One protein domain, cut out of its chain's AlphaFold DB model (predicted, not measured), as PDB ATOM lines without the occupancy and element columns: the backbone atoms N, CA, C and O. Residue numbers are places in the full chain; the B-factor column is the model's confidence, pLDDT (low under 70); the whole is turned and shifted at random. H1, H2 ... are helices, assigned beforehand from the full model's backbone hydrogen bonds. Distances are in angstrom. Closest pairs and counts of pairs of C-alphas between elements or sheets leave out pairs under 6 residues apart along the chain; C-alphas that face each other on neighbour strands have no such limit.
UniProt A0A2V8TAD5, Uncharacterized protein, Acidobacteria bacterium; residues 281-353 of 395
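Overview. This is residues 281 to 353 of the 395 residues of an uncharacterized protein of Acidobacteria bacterium (UniProt A0A2V8TAD5). An open, elongated set of four helices: H1 and H2 run opposite ways with a gap between them, H3 folds back to cross H1 near its middle and meets H2 only near the end of H2, and H4 packs on the last turns of H1 and reaches out beyond them. The length runs from the turn between H2 and H3 at one end to the last residues after H4 at the other. The printed part has 73 residues, with four named helices in the order H1, H2, H3, H4 and no named strand, and its class is all helix. By its radius of gyration of the C-alphas, 13.0 A, it is compact, and the C-alphas span 41 by 24 by 17 A.

Arrangement. Start with H1, residues 281 to 298, and go on to H2, residues 302 to 318, which is close but not clearly touching. Look at Trp 296 and Met 305 for their closest C-alphas, 7.9 A apart; the two helices run opposite ways at a shallow tilt of 24 degrees. H3, residues 325 to 335, touches H1, running the same way at a steep tilt of 40 degrees; the closest C-alphas, of Arg 289 and Ser 330, are 4.6 A apart. H2 and H3 form a helical hairpin at a steep tilt of 42 degrees. Of H2, residues 315 to 316 alone touch H3, and the closest C-alphas, of Ala 316 and Leu 328, are 5.2 A apart. H1, H2 and H3 make an up and down bundle, each helix running against the one before it in the chain. H4, residues 338 to 351, touches H1 at residues 293 to 298 alone; they run the same way at a steep tilt of 45 degrees, with the closest C-alphas, of Val 297 and Arg 345, 4.2 A apart. H2 and H4 are apart, while H3 and H4 meet only through their link. The helix packing is mostly crossed, with none of the three touching pairs at a shallow tilt. In H1, H2, H3 and H4 every O i to N i+4 pair is within hydrogen-bond range.

Along the chain. Find C-alpha 281 at (106.705, 45.136, 75.614); from there H1 runs 25.6 A to C-alpha 298. Find C-alpha 302 at (118.783, 25.628, 97.742), where H2 begins its 24.1 A. H3 covers 15.8 A from Pro 325 to Leu 335. H4 covers 19.7 A from Leu 338 and ends with C-alpha 351 at (132.082, 36.596, 98.124).

Size, cuts and confidence. The two C-alphas farthest apart are those of Phe 323 and Arg 353, 41.5 A. The links from H1 to H2 and from H3 to H4 are tight, the link from H2 to H3 is short, and no link is long. The printed part has no cut. The mean pLDDT of the printed part is 94.8, and no printed residue is under 70.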
ATOM      1  N   ARG A 281     106.558  46.604  75.601       86.44
ATOM      2  CA  ARG A 281     106.705  45.136  75.614       86.44
ATOM      3  C   ARG A 281     108.173  44.714  75.589       86.44
ATOM      4  O   ARG A 281     108.530  43.689  76.166       86.44
ATOM      5  N   ARG A 282     109.038  45.464  74.897       87.75
ATOM      6  CA  ARG A 282     110.489  45.215  74.881       87.75
ATOM      7  C   ARG A 282     111.102  45.526  76.244       87.75
ATOM      8  O   ARG A 282     111.824  44.677  76.755       87.75
ATOM      9  N   ILE A 283     110.753  46.673  76.830       88.62
ATOM     10  CA  ILE A 283     111.162  47.064  78.186       88.62
ATOM     11  C   ILE A 283     110.783  45.985  79.194       88.62
ATOM     12  O   ILE A 283     111.636  45.483  79.921       88.62
ATOM     13  N   TRP A 284     109.516  45.575  79.194       90.81
ATOM     14  CA  TRP A 284     109.031  44.572  80.130       90.81
ATOM     15  C   TRP A 284     109.777  43.238  79.979       90.81
ATOM     16  O   TRP A 284     110.170  42.640  80.977       90.81
ATOM     17  N   ARG A 285     110.060  42.789  78.745       91.50
ATOM     18  CA  ARG A 285     110.870  41.577  78.513       91.50
ATOM     19  C   ARG A 285     112.294  41.712  79.053       91.50
ATOM     20  O   ARG A 285     112.809  40.766  79.640       91.50
ATOM     21  N   MET A 286     112.927  42.872  78.875       92.31
ATOM     22  CA  MET A 286     114.255  43.143  79.438       92.31
ATOM     23  C   MET A 286     114.221  43.106  80.968       92.31
ATOM     24  O   MET A 286     115.038  42.412  81.563       92.31
ATOM     25  N   GLN A 287     113.218  43.734  81.592       94.00
ATOM     26  CA  GLN A 287     113.015  43.667  83.041       94.00
ATOM     27  C   GLN A 287     112.846  42.229  83.534       94.00
ATOM     28  O   GLN A 287     113.469  41.850  84.520       94.00
ATOM     29  N   GLN A 288     112.033  41.405  82.860       95.44
ATOM     30  CA  GLN A 288     111.853  40.009  83.267       95.44
ATOM     31  C   GLN A 288     113.125  39.178  83.059       95.44
ATOM     32  O   GLN A 288     113.465  38.378  83.925       95.44
ATOM     33  N   ARG A 289     113.859  39.374  81.956       97.00
ATOM     34  CA  ARG A 289     115.154  38.712  81.730       97.00
ATOM     35  C   ARG A 289     116.142  39.072  82.840       97.00
ATOM     36  O   ARG A 289     116.719  38.176  83.444       97.00
ATOM     37  N   ASN A 290     116.304  40.361  83.130       97.81
ATOM     38  CA  ASN A 290     117.224  40.851  84.155       97.81
ATOM     39  C   ASN A 290     116.825  40.374  85.549       97.81
ATOM     40  O   ASN A 290     117.679  39.931  86.310       97.81
ATOM     41  N   ARG A 291     115.521  40.336  85.846       97.62
ATOM     42  CA  ARG A 291     114.996  39.711  87.061       97.62
ATOM     43  C   ARG A 291     115.438  38.256  87.178       97.62
ATOM     44  O   ARG A 291     115.874  37.857  88.250       97.62
ATOM     45  N   LEU A 292     115.326  37.456  86.117       98.38
ATOM     46  CA  LEU A 292     115.767  36.055  86.137       98.38
ATOM     47  C   LEU A 292     117.279  35.948  86.360       98.38
ATOM     48  O   LEU A 292     117.696  35.212  87.248       98.38
ATOM     49  N   ILE A 293     118.077  36.727  85.622       98.62
ATOM     50  CA  ILE A 293     119.540  36.790  85.778       98.62
ATOM     51  C   ILE A 293     119.907  37.111  87.230       98.62
ATOM     52  O   ILE A 293     120.653  36.352  87.843       98.62
ATOM     53  N   TYR A 294     119.312  38.156  87.811       98.31
ATOM     54  CA  TYR A 294     119.515  38.550  89.205       98.31
ATOM     55  C   TYR A 294     119.260  37.392  90.184       98.31
ATOM     56  O   TYR A 294     120.083  37.138  91.064       98.31
ATOM     57  N   HIS A 295     118.164  36.639  90.025       98.62
ATOM     58  CA  HIS A 295     117.874  35.497  90.903       98.62
ATOM     59  C   HIS A 295     118.852  34.339  90.673       98.62
ATOM     60  O   HIS A 295     119.310  33.715  91.630       98.62
ATOM     61  N   TRP A 296     119.187  34.038  89.417       98.62
ATOM     62  CA  TRP A 296     120.082  32.932  89.072       98.62
ATOM     63  C   TRP A 296     121.522  33.204  89.495       98.62
ATOM     64  O   TRP A 296     122.216  32.268  89.892       98.62
ATOM     65  N   VAL A 297     121.948  34.464  89.497       98.56
ATOM     66  CA  VAL A 297     123.221  34.888  90.075       98.56
ATOM     67  C   VAL A 297     123.155  34.818  91.597       98.56
ATOM     68  O   VAL A 297     123.924  34.073  92.191       98.56
ATOM     69  N   ASN A 298     122.206  35.508  92.233       98.25
ATOM     70  CA  ASN A 298     122.338  35.836  93.651       98.25
ATOM     71  C   ASN A 298     121.657  34.876  94.629       98.25
ATOM     72  O   ASN A 298     122.037  34.859  95.796       98.25
ATOM     73  N   LEU A 299     120.657  34.089  94.228       97.88
ATOM     74  CA  LEU A 299     119.893  33.269  95.177       97.88
ATOM     75  C   LEU A 299     120.657  31.973  95.489       97.88
ATOM     76  O   LEU A 299     120.677  31.056  94.669       97.88
ATOM     77  N   HIS A 300     121.337  31.875  96.632       97.81
ATOM     78  CA  HIS A 300     122.244  30.758  96.959       97.81
ATOM     79  C   HIS A 300     121.589  29.659  97.814       97.81
ATOM     80  O   HIS A 300     122.047  28.512  97.786       97.81
ATOM     81  N   ASP A 301     120.505  29.965  98.525       98.00
ATOM     82  CA  ASP A 301     119.715  29.010  99.296       98.00
ATOM     83  C   ASP A 301     119.019  28.008  98.367       98.00
ATOM     84  O   ASP A 301     118.244  28.367  97.477       98.00
ATOM     85  N   ARG A 302     119.275  26.717  98.598       97.62
ATOM     86  CA  ARG A 302     118.783  25.628  97.742       97.62
ATOM     87  C   ARG A 302     117.258  25.531  97.716       97.62
ATOM     88  O   ARG A 302     116.704  25.205  96.670       97.62
ATOM     89  N   ARG A 303     116.575  25.797  98.835       98.06
ATOM     90  CA  ARG A 303     115.107  25.717  98.912       98.06
ATOM     91  C   ARG A 303     114.468  26.905  98.206       98.06
ATOM     92  O   ARG A 303     113.504  26.721  97.468       98.06
ATOM     93  N   LEU A 304     115.032  28.100  98.383       98.25
ATOM     94  CA  LEU A 304     114.562  29.289  97.674       98.25
ATOM     95  C   LEU A 304     114.803  29.164  96.169       98.25
ATOM     96  O   LEU A 304     113.897  29.438  95.391       98.25
ATOM     97  N   MET A 305     115.973  28.670  95.751       98.31
ATOM     98  CA  MET A 305     116.272  28.410  94.342       98.31
ATOM     99  C   MET A 305     115.344  27.348  93.738       98.31
ATOM    100  O   MET A 305     114.834  27.539  92.640       98.31
ATOM    101  N   ALA A 306     115.065  26.251  94.450       98.38
ATOM    102  CA  ALA A 306     114.110  25.245  93.979       98.38
ATOM    103  C   ALA A 306     112.698  25.834  93.805       98.38
ATOM    104  O   ALA A 306     112.066  25.623  92.771       98.38
ATOM    105  N   SER A 307     112.235  26.633  94.775       98.44
ATOM    106  CA  SER A 307     110.964  27.360  94.681       98.44
ATOM    107  C   SER A 307     110.954  28.329  93.495       98.44
ATOM    108  O   SER A 307     110.013  28.321  92.704       98.44
ATOM    109  N   HIS A 308     112.028  29.104  93.311       98.50
ATOM    110  CA  HIS A 308     112.200  29.990  92.162       98.50
ATOM    111  C   HIS A 308     112.066  29.227  90.844       98.50
ATOM    112  O   HIS A 308     111.254  29.604  90.002       98.50
ATOM    113  N   MET A 309     112.788  28.116  90.685       98.31
ATOM    114  CA  MET A 309     112.747  27.349  89.444       98.31
ATOM    115  C   MET A 309     111.382  26.719  89.170       98.31
ATOM    116  O   MET A 309     110.925  26.747  88.028       98.31
ATOM    117  N   MET A 310     110.703  26.216  90.202       98.12
ATOM    118  CA  MET A 310     109.332  25.711  90.090       98.12
ATOM    119  C   MET A 310     108.372  26.805  89.600       98.12
ATOM    120  O   MET A 310     107.594  26.578  88.675       98.12
ATOM    121  N   TRP A 311     108.449  28.009  90.174       97.88
ATOM    122  CA  TRP A 311     107.608  29.138  89.768       97.88
ATOM    123  C   TRP A 311     107.941  29.652  88.368       97.88
ATOM    124  O   TRP A 311     107.026  29.955  87.606       97.88
ATOM    125  N   VAL A 312     109.220  29.706  87.987       97.31
ATOM    126  CA  VAL A 312     109.629  30.046  86.615       97.31
ATOM    127  C   VAL A 312     109.065  29.031  85.621       97.31
ATOM    128  O   VAL A 312     108.509  29.443  84.605       97.31
ATOM    129  N   ALA A 313     109.139  27.732  85.923       96.25
ATOM    130  CA  ALA A 313     108.571  26.683  85.079       96.25
ATOM    131  C   ALA A 313     107.044  26.809  84.957       96.25
ATOM    132  O   ALA A 313     106.517  26.789  83.848       96.25
ATOM    133  N   LEU A 314     106.338  27.028  86.072       95.00
ATOM    134  CA  LEU A 314     104.887  27.234  86.083       95.00
ATOM    135  C   LEU A 314     104.469  28.464  85.262       95.00
ATOM    136  O   LEU A 314     103.529  28.401  84.468       95.00
ATOM    137  N   LEU A 315     105.168  29.590  85.428       93.44
ATOM    138  CA  LEU A 315     104.890  30.819  84.684       93.44
ATOM    139  C   LEU A 315     105.212  30.667  83.195       93.44
ATOM    140  O   LEU A 315     104.442  31.135  82.362       93.44
ATOM    141  N   ALA A 316     106.302  29.983  82.844       92.62
ATOM    142  CA  ALA A 316     106.647  29.696  81.455       92.62
ATOM    143  C   ALA A 316     105.622  28.762  80.793       92.62
ATOM    144  O   ALA A 316     105.199  29.029  79.670       92.62
ATOM    145  N   PHE A 317     105.174  27.721  81.501       91.69
ATOM    146  CA  PHE A 317     104.171  26.766  81.019       91.69
ATOM    147  C   PHE A 317     102.792  27.412  80.828       91.69
ATOM    148  O   PHE A 317     102.113  27.149  79.841       91.69
ATOM    149  N   THR A 318     102.388  28.302  81.739       91.56
ATOM    150  CA  THR A 318     101.087  28.992  81.670       91.56
ATOM    151  C   THR A 318     101.102  30.272  80.826       91.56
ATOM    152  O   THR A 318     100.042  30.847  80.576       91.56
ATOM    153  N   ALA A 319     102.266  30.724  80.345       88.12
ATOM    154  CA  ALA A 319     102.401  31.949  79.554       88.12
ATOM    155  C   ALA A 319     101.523  31.991  78.280       88.12
ATOM    156  O   ALA A 319     100.933  33.050  78.029       88.12
ATOM    157  N   PRO A 320     101.374  30.898  77.495       82.62
ATOM    158  CA  PRO A 320     100.483  30.884  76.333       82.62
ATOM    159  C   PRO A 320      99.011  31.066  76.720       82.62
ATOM    160  O   PRO A 320      98.307  31.847  76.088       82.62
ATOM    161  N   LEU A 321      98.574  30.423  77.811       85.50
ATOM    162  CA  LEU A 321      97.200  30.512  78.325       85.50
ATOM    163  C   LEU A 321      96.853  31.917  78.839       85.50
ATOM    164  O   LEU A 321      95.693  32.314  78.838       85.50
ATOM    165  N   ARG A 322      97.861  32.683  79.270       80.75
ATOM    166  CA  ARG A 322      97.714  34.067  79.745       80.75
ATOM    167  C   ARG A 322      97.872  35.114  78.641       80.75
ATOM    168  O   ARG A 322      97.886  36.300  78.955       80.75
ATOM    169  N   PHE A 323      98.053  34.702  77.382       79.50
ATOM    170  CA  PHE A 323      98.384  35.589  76.257       79.50
ATOM    171  C   PHE A 323      99.616  36.481  76.530       79.50
ATOM    172  O   PHE A 323      99.721  37.603  76.033       79.50
ATOM    173  N   GLN A 324     100.583  35.978  77.311       77.94
ATOM    174  CA  GLN A 324     101.811  36.687  77.695       77.94
ATOM    175  C   GLN A 324     103.082  35.928  77.253       77.94
ATOM    176  O   GLN A 324     103.935  35.603  78.086       77.94
ATOM    177  N   PRO A 325     103.296  35.689  75.939       82.19
ATOM    178  CA  PRO A 325     104.475  34.959  75.448       82.19
ATOM    179  C   PRO A 325     105.800  35.670  75.771       82.19
ATOM    180  O   PRO A 325     106.870  35.063  75.733       82.19
ATOM    181  N   GLY A 326     105.746  36.959  76.126       87.56
ATOM    182  CA  GLY A 326     106.916  37.735  76.516       87.56
ATOM    183  C   GLY A 326     107.703  37.111  77.671       87.56
ATOM    184  O   GLY A 326     108.929  37.221  77.673       87.56
ATOM    185  N   PHE A 327     107.042  36.449  78.631       91.44
ATOM    186  CA  PHE A 327     107.748  35.825  79.754       91.44
ATOM    187  C   PHE A 327     108.637  34.675  79.270       91.44
ATOM    188  O   PHE A 327     109.827  34.649  79.575       91.44
ATOM    189  N   LEU A 328     108.094  33.786  78.432       92.56
ATOM    190  CA  LEU A 328     108.837  32.666  77.849       92.56
ATOM    191  C   LEU A 328     110.052  33.150  77.045       92.56
ATOM    192  O   LEU A 328     111.153  32.629  77.205       92.56
ATOM    193  N   LEU A 329     109.884  34.206  76.241       93.19
ATOM    194  CA  LEU A 329     110.997  34.821  75.508       93.19
ATOM    195  C   LEU A 329     112.081  35.378  76.443       93.19
ATOM    196  O   LEU A 329     113.263  35.344  76.103       93.19
ATOM    197  N   SER A 330     111.691  35.876  77.617       94.69
ATOM    198  CA  SER A 330     112.621  36.387  78.628       94.69
ATOM    199  C   SER A 330     113.417  35.251  79.280       94.69
ATOM    200  O   SER A 330     114.626  35.389  79.457       94.69
ATOM    201  N   VAL A 331     112.776  34.104  79.541       96.25
ATOM    202  CA  VAL A 331     113.443  32.876  80.016       96.25
ATOM    203  C   VAL A 331     114.454  32.376  78.987       96.25
ATOM    204  O   VAL A 331     115.615  32.171  79.330       96.25
ATOM    205  N   ILE A 332     114.054  32.244  77.717       95.69
ATOM    206  CA  ILE A 332     114.961  31.832  76.632       95.69
ATOM    207  C   ILE A 332     116.144  32.802  76.528       95.69
ATOM    208  O   ILE A 332     117.286  32.371  76.396       95.69
ATOM    209  N   SER A 333     115.892  34.112  76.621       96.06
ATOM    210  CA  SER A 333     116.960  35.113  76.582       96.06
ATOM    211  C   SER A 333     117.930  34.995  77.756       96.06
ATOM    212  O   SER A 333     119.117  35.213  77.544       96.06
ATOM    213  N   ALA A 334     117.460  34.671  78.963       97.12
ATOM    214  CA  ALA A 334     118.328  34.459  80.118       97.12
ATOM    215  C   ALA A 334     119.130  33.149  79.990       97.12
ATOM    216  O   ALA A 334     120.315  33.119  80.305       97.12
ATOM    217  N   LEU A 335     118.526  32.079  79.456       97.38
ATOM    218  CA  LEU A 335     119.208  30.797  79.216       97.38
ATOM    219  C   LEU A 335     120.351  30.907  78.200       97.38
ATOM    220  O   LEU A 335     121.337  30.184  78.316       97.38
ATOM    221  N   LYS A 336     120.261  31.830  77.236       97.75
ATOM    222  CA  LYS A 336     121.363  32.119  76.302       97.75
ATOM    223  C   LYS A 336     122.614  32.686  76.985       97.75
ATOM    224  O   LYS A 336     123.674  32.631  76.385       97.75
ATOM    225  N   MET A 337     122.485  33.207  78.206       97.44
ATOM    226  CA  MET A 337     123.574  33.796  78.997       97.44
ATOM    227  C   MET A 337     123.997  32.873  80.156       97.44
ATOM    228  O   MET A 337     124.570  33.311  81.152       97.44
ATOM    229  N   LEU A 338     123.636  31.584  80.100       96.94
ATOM    230  CA  LEU A 338     123.767  30.679  81.242       96.94
ATOM    231  C   LEU A 338     125.228  30.415  81.639       96.94
ATOM    232  O   LEU A 338     125.492  30.195  82.822       96.94
ATOM    233  N   SER A 339     126.170  30.436  80.694       97.81
ATOM    234  CA  SER A 339     127.609  30.332  80.976       97.81
ATOM    235  C   SER A 339     128.088  31.490  81.844       97.81
ATOM    236  O   SER A 339     128.691  31.265  82.896       97.81
ATOM    237  N   GLU A 340     127.755  32.718  81.457       98.06
ATOM    238  CA  GLU A 340     128.164  33.934  82.157       98.06
ATOM    239  C   GLU A 340     127.465  34.030  83.515       98.06
ATOM    240  O   GLU A 340     128.108  34.322  84.522       98.06
ATOM    241  N   ILE A 341     126.175  33.680  83.574       98.50
ATOM    242  CA  ILE A 341     125.400  33.616  84.821       98.50
ATOM    243  C   ILE A 341     126.018  32.617  85.800       98.50
ATOM    244  O   ILE A 341     126.133  32.913  86.986       98.50
ATOM    245  N   ARG A 342     126.427  31.427  85.339       98.19
ATOM    246  CA  ARG A 342     127.065  30.417  86.202       98.19
ATOM    247  C   ARG A 342     128.410  30.896  86.733       98.19
ATOM    248  O   ARG A 342     128.684  30.681  87.912       98.19
ATOM    249  N   LYS A 343     129.218  31.545  85.888       98.06
ATOM    250  CA  LYS A 343     130.490  32.149  86.296       98.06
ATOM    251  C   LYS A 343     130.253  33.206  87.374       98.06
ATOM    252  O   LYS A 343     130.783  33.072  88.475       98.06
ATOM    253  N   ARG A 344     129.371  34.173  87.108       98.00
ATOM    254  CA  ARG A 344     129.037  35.234  88.064       98.00
ATOM    255  C   ARG A 344     128.459  34.682  89.365       98.00
ATOM    256  O   ARG A 344     128.865  35.092  90.443       98.00
ATOM    257  N   ARG A 345     127.549  33.707  89.289       98.31
ATOM    258  CA  ARG A 345     126.994  33.023  90.467       98.31
ATOM    259  C   ARG A 345     128.090  32.423  91.341       98.31
ATOM    260  O   ARG A 345     127.984  32.457  92.563       98.31
ATOM    261  N   LEU A 346     129.112  31.817  90.736       98.00
ATOM    262  CA  LEU A 346     130.215  31.234  91.486       98.00
ATOM    263  C   LEU A 346     131.013  32.319  92.215       98.00
ATOM    264  O   LEU A 346     131.272  32.155  93.404       98.00
ATOM    265  N   GLU A 347     131.348  33.415  91.533       97.38
ATOM    266  CA  GLU A 347     132.033  34.578  92.118       97.38
ATOM    267  C   GLU A 347     131.241  35.136  93.313       97.38
ATOM    268  O   GLU A 347     131.753  35.217  94.432       97.38
ATOM    269  N   GLU A 348     129.949  35.407  93.115       98.19
ATOM    270  CA  GLU A 348     129.075  35.963  94.150       98.19
ATOM    271  C   GLU A 348     128.843  35.006  95.318       98.19
ATOM    272  O   GLU A 348     128.708  35.427  96.469       98.19
ATOM    273  N   LYS A 349     128.818  33.696  95.060       97.56
ATOM    274  CA  LYS A 349     128.711  32.690  96.118       97.56
ATOM    275  C   LYS A 349     129.951  32.658  97.003       97.56
ATOM    276  O   LYS A 349     129.787  32.497  98.209       97.56
ATOM    277  N   HIS A 350     131.145  32.812  96.437       97.38
ATOM    278  CA  HIS A 350     132.386  32.868  97.216       97.38
ATOM    279  C   HIS A 350     132.517  34.176  98.004       97.38
ATOM    280  O   HIS A 350     133.009  34.157  99.128       97.38
ATOM    281  N   ALA A 351     132.044  35.296  97.451       97.00
ATOM    282  CA  ALA A 351     132.082  36.596  98.124       97.00
ATOM    283  C   ALA A 351     131.022  36.757  99.236       97.00
ATOM    284  O   ALA A 351     131.122  37.668 100.062       97.00
ATOM    285  N   ALA A 352     129.990  35.909  99.262       97.31
ATOM    286  CA  ALA A 352     128.889  36.016 100.214       97.31
ATOM    287  C   ALA A 352     129.313  35.647 101.648       97.31
ATOM    288  O   ALA A 352     129.767  34.539 101.922       97.31
ATOM    289  N   ARG A 353     129.069  36.568 102.581       97.50
ATOM    290  CA  ARG A 353     129.233  36.406 104.036       97.50
ATOM    291  C   ARG A 353     127.908  36.189 104.773       97.50
ATOM    292  O   ARG A 353     127.914  35.671 105.880       97.50
TER     293      ARG A 353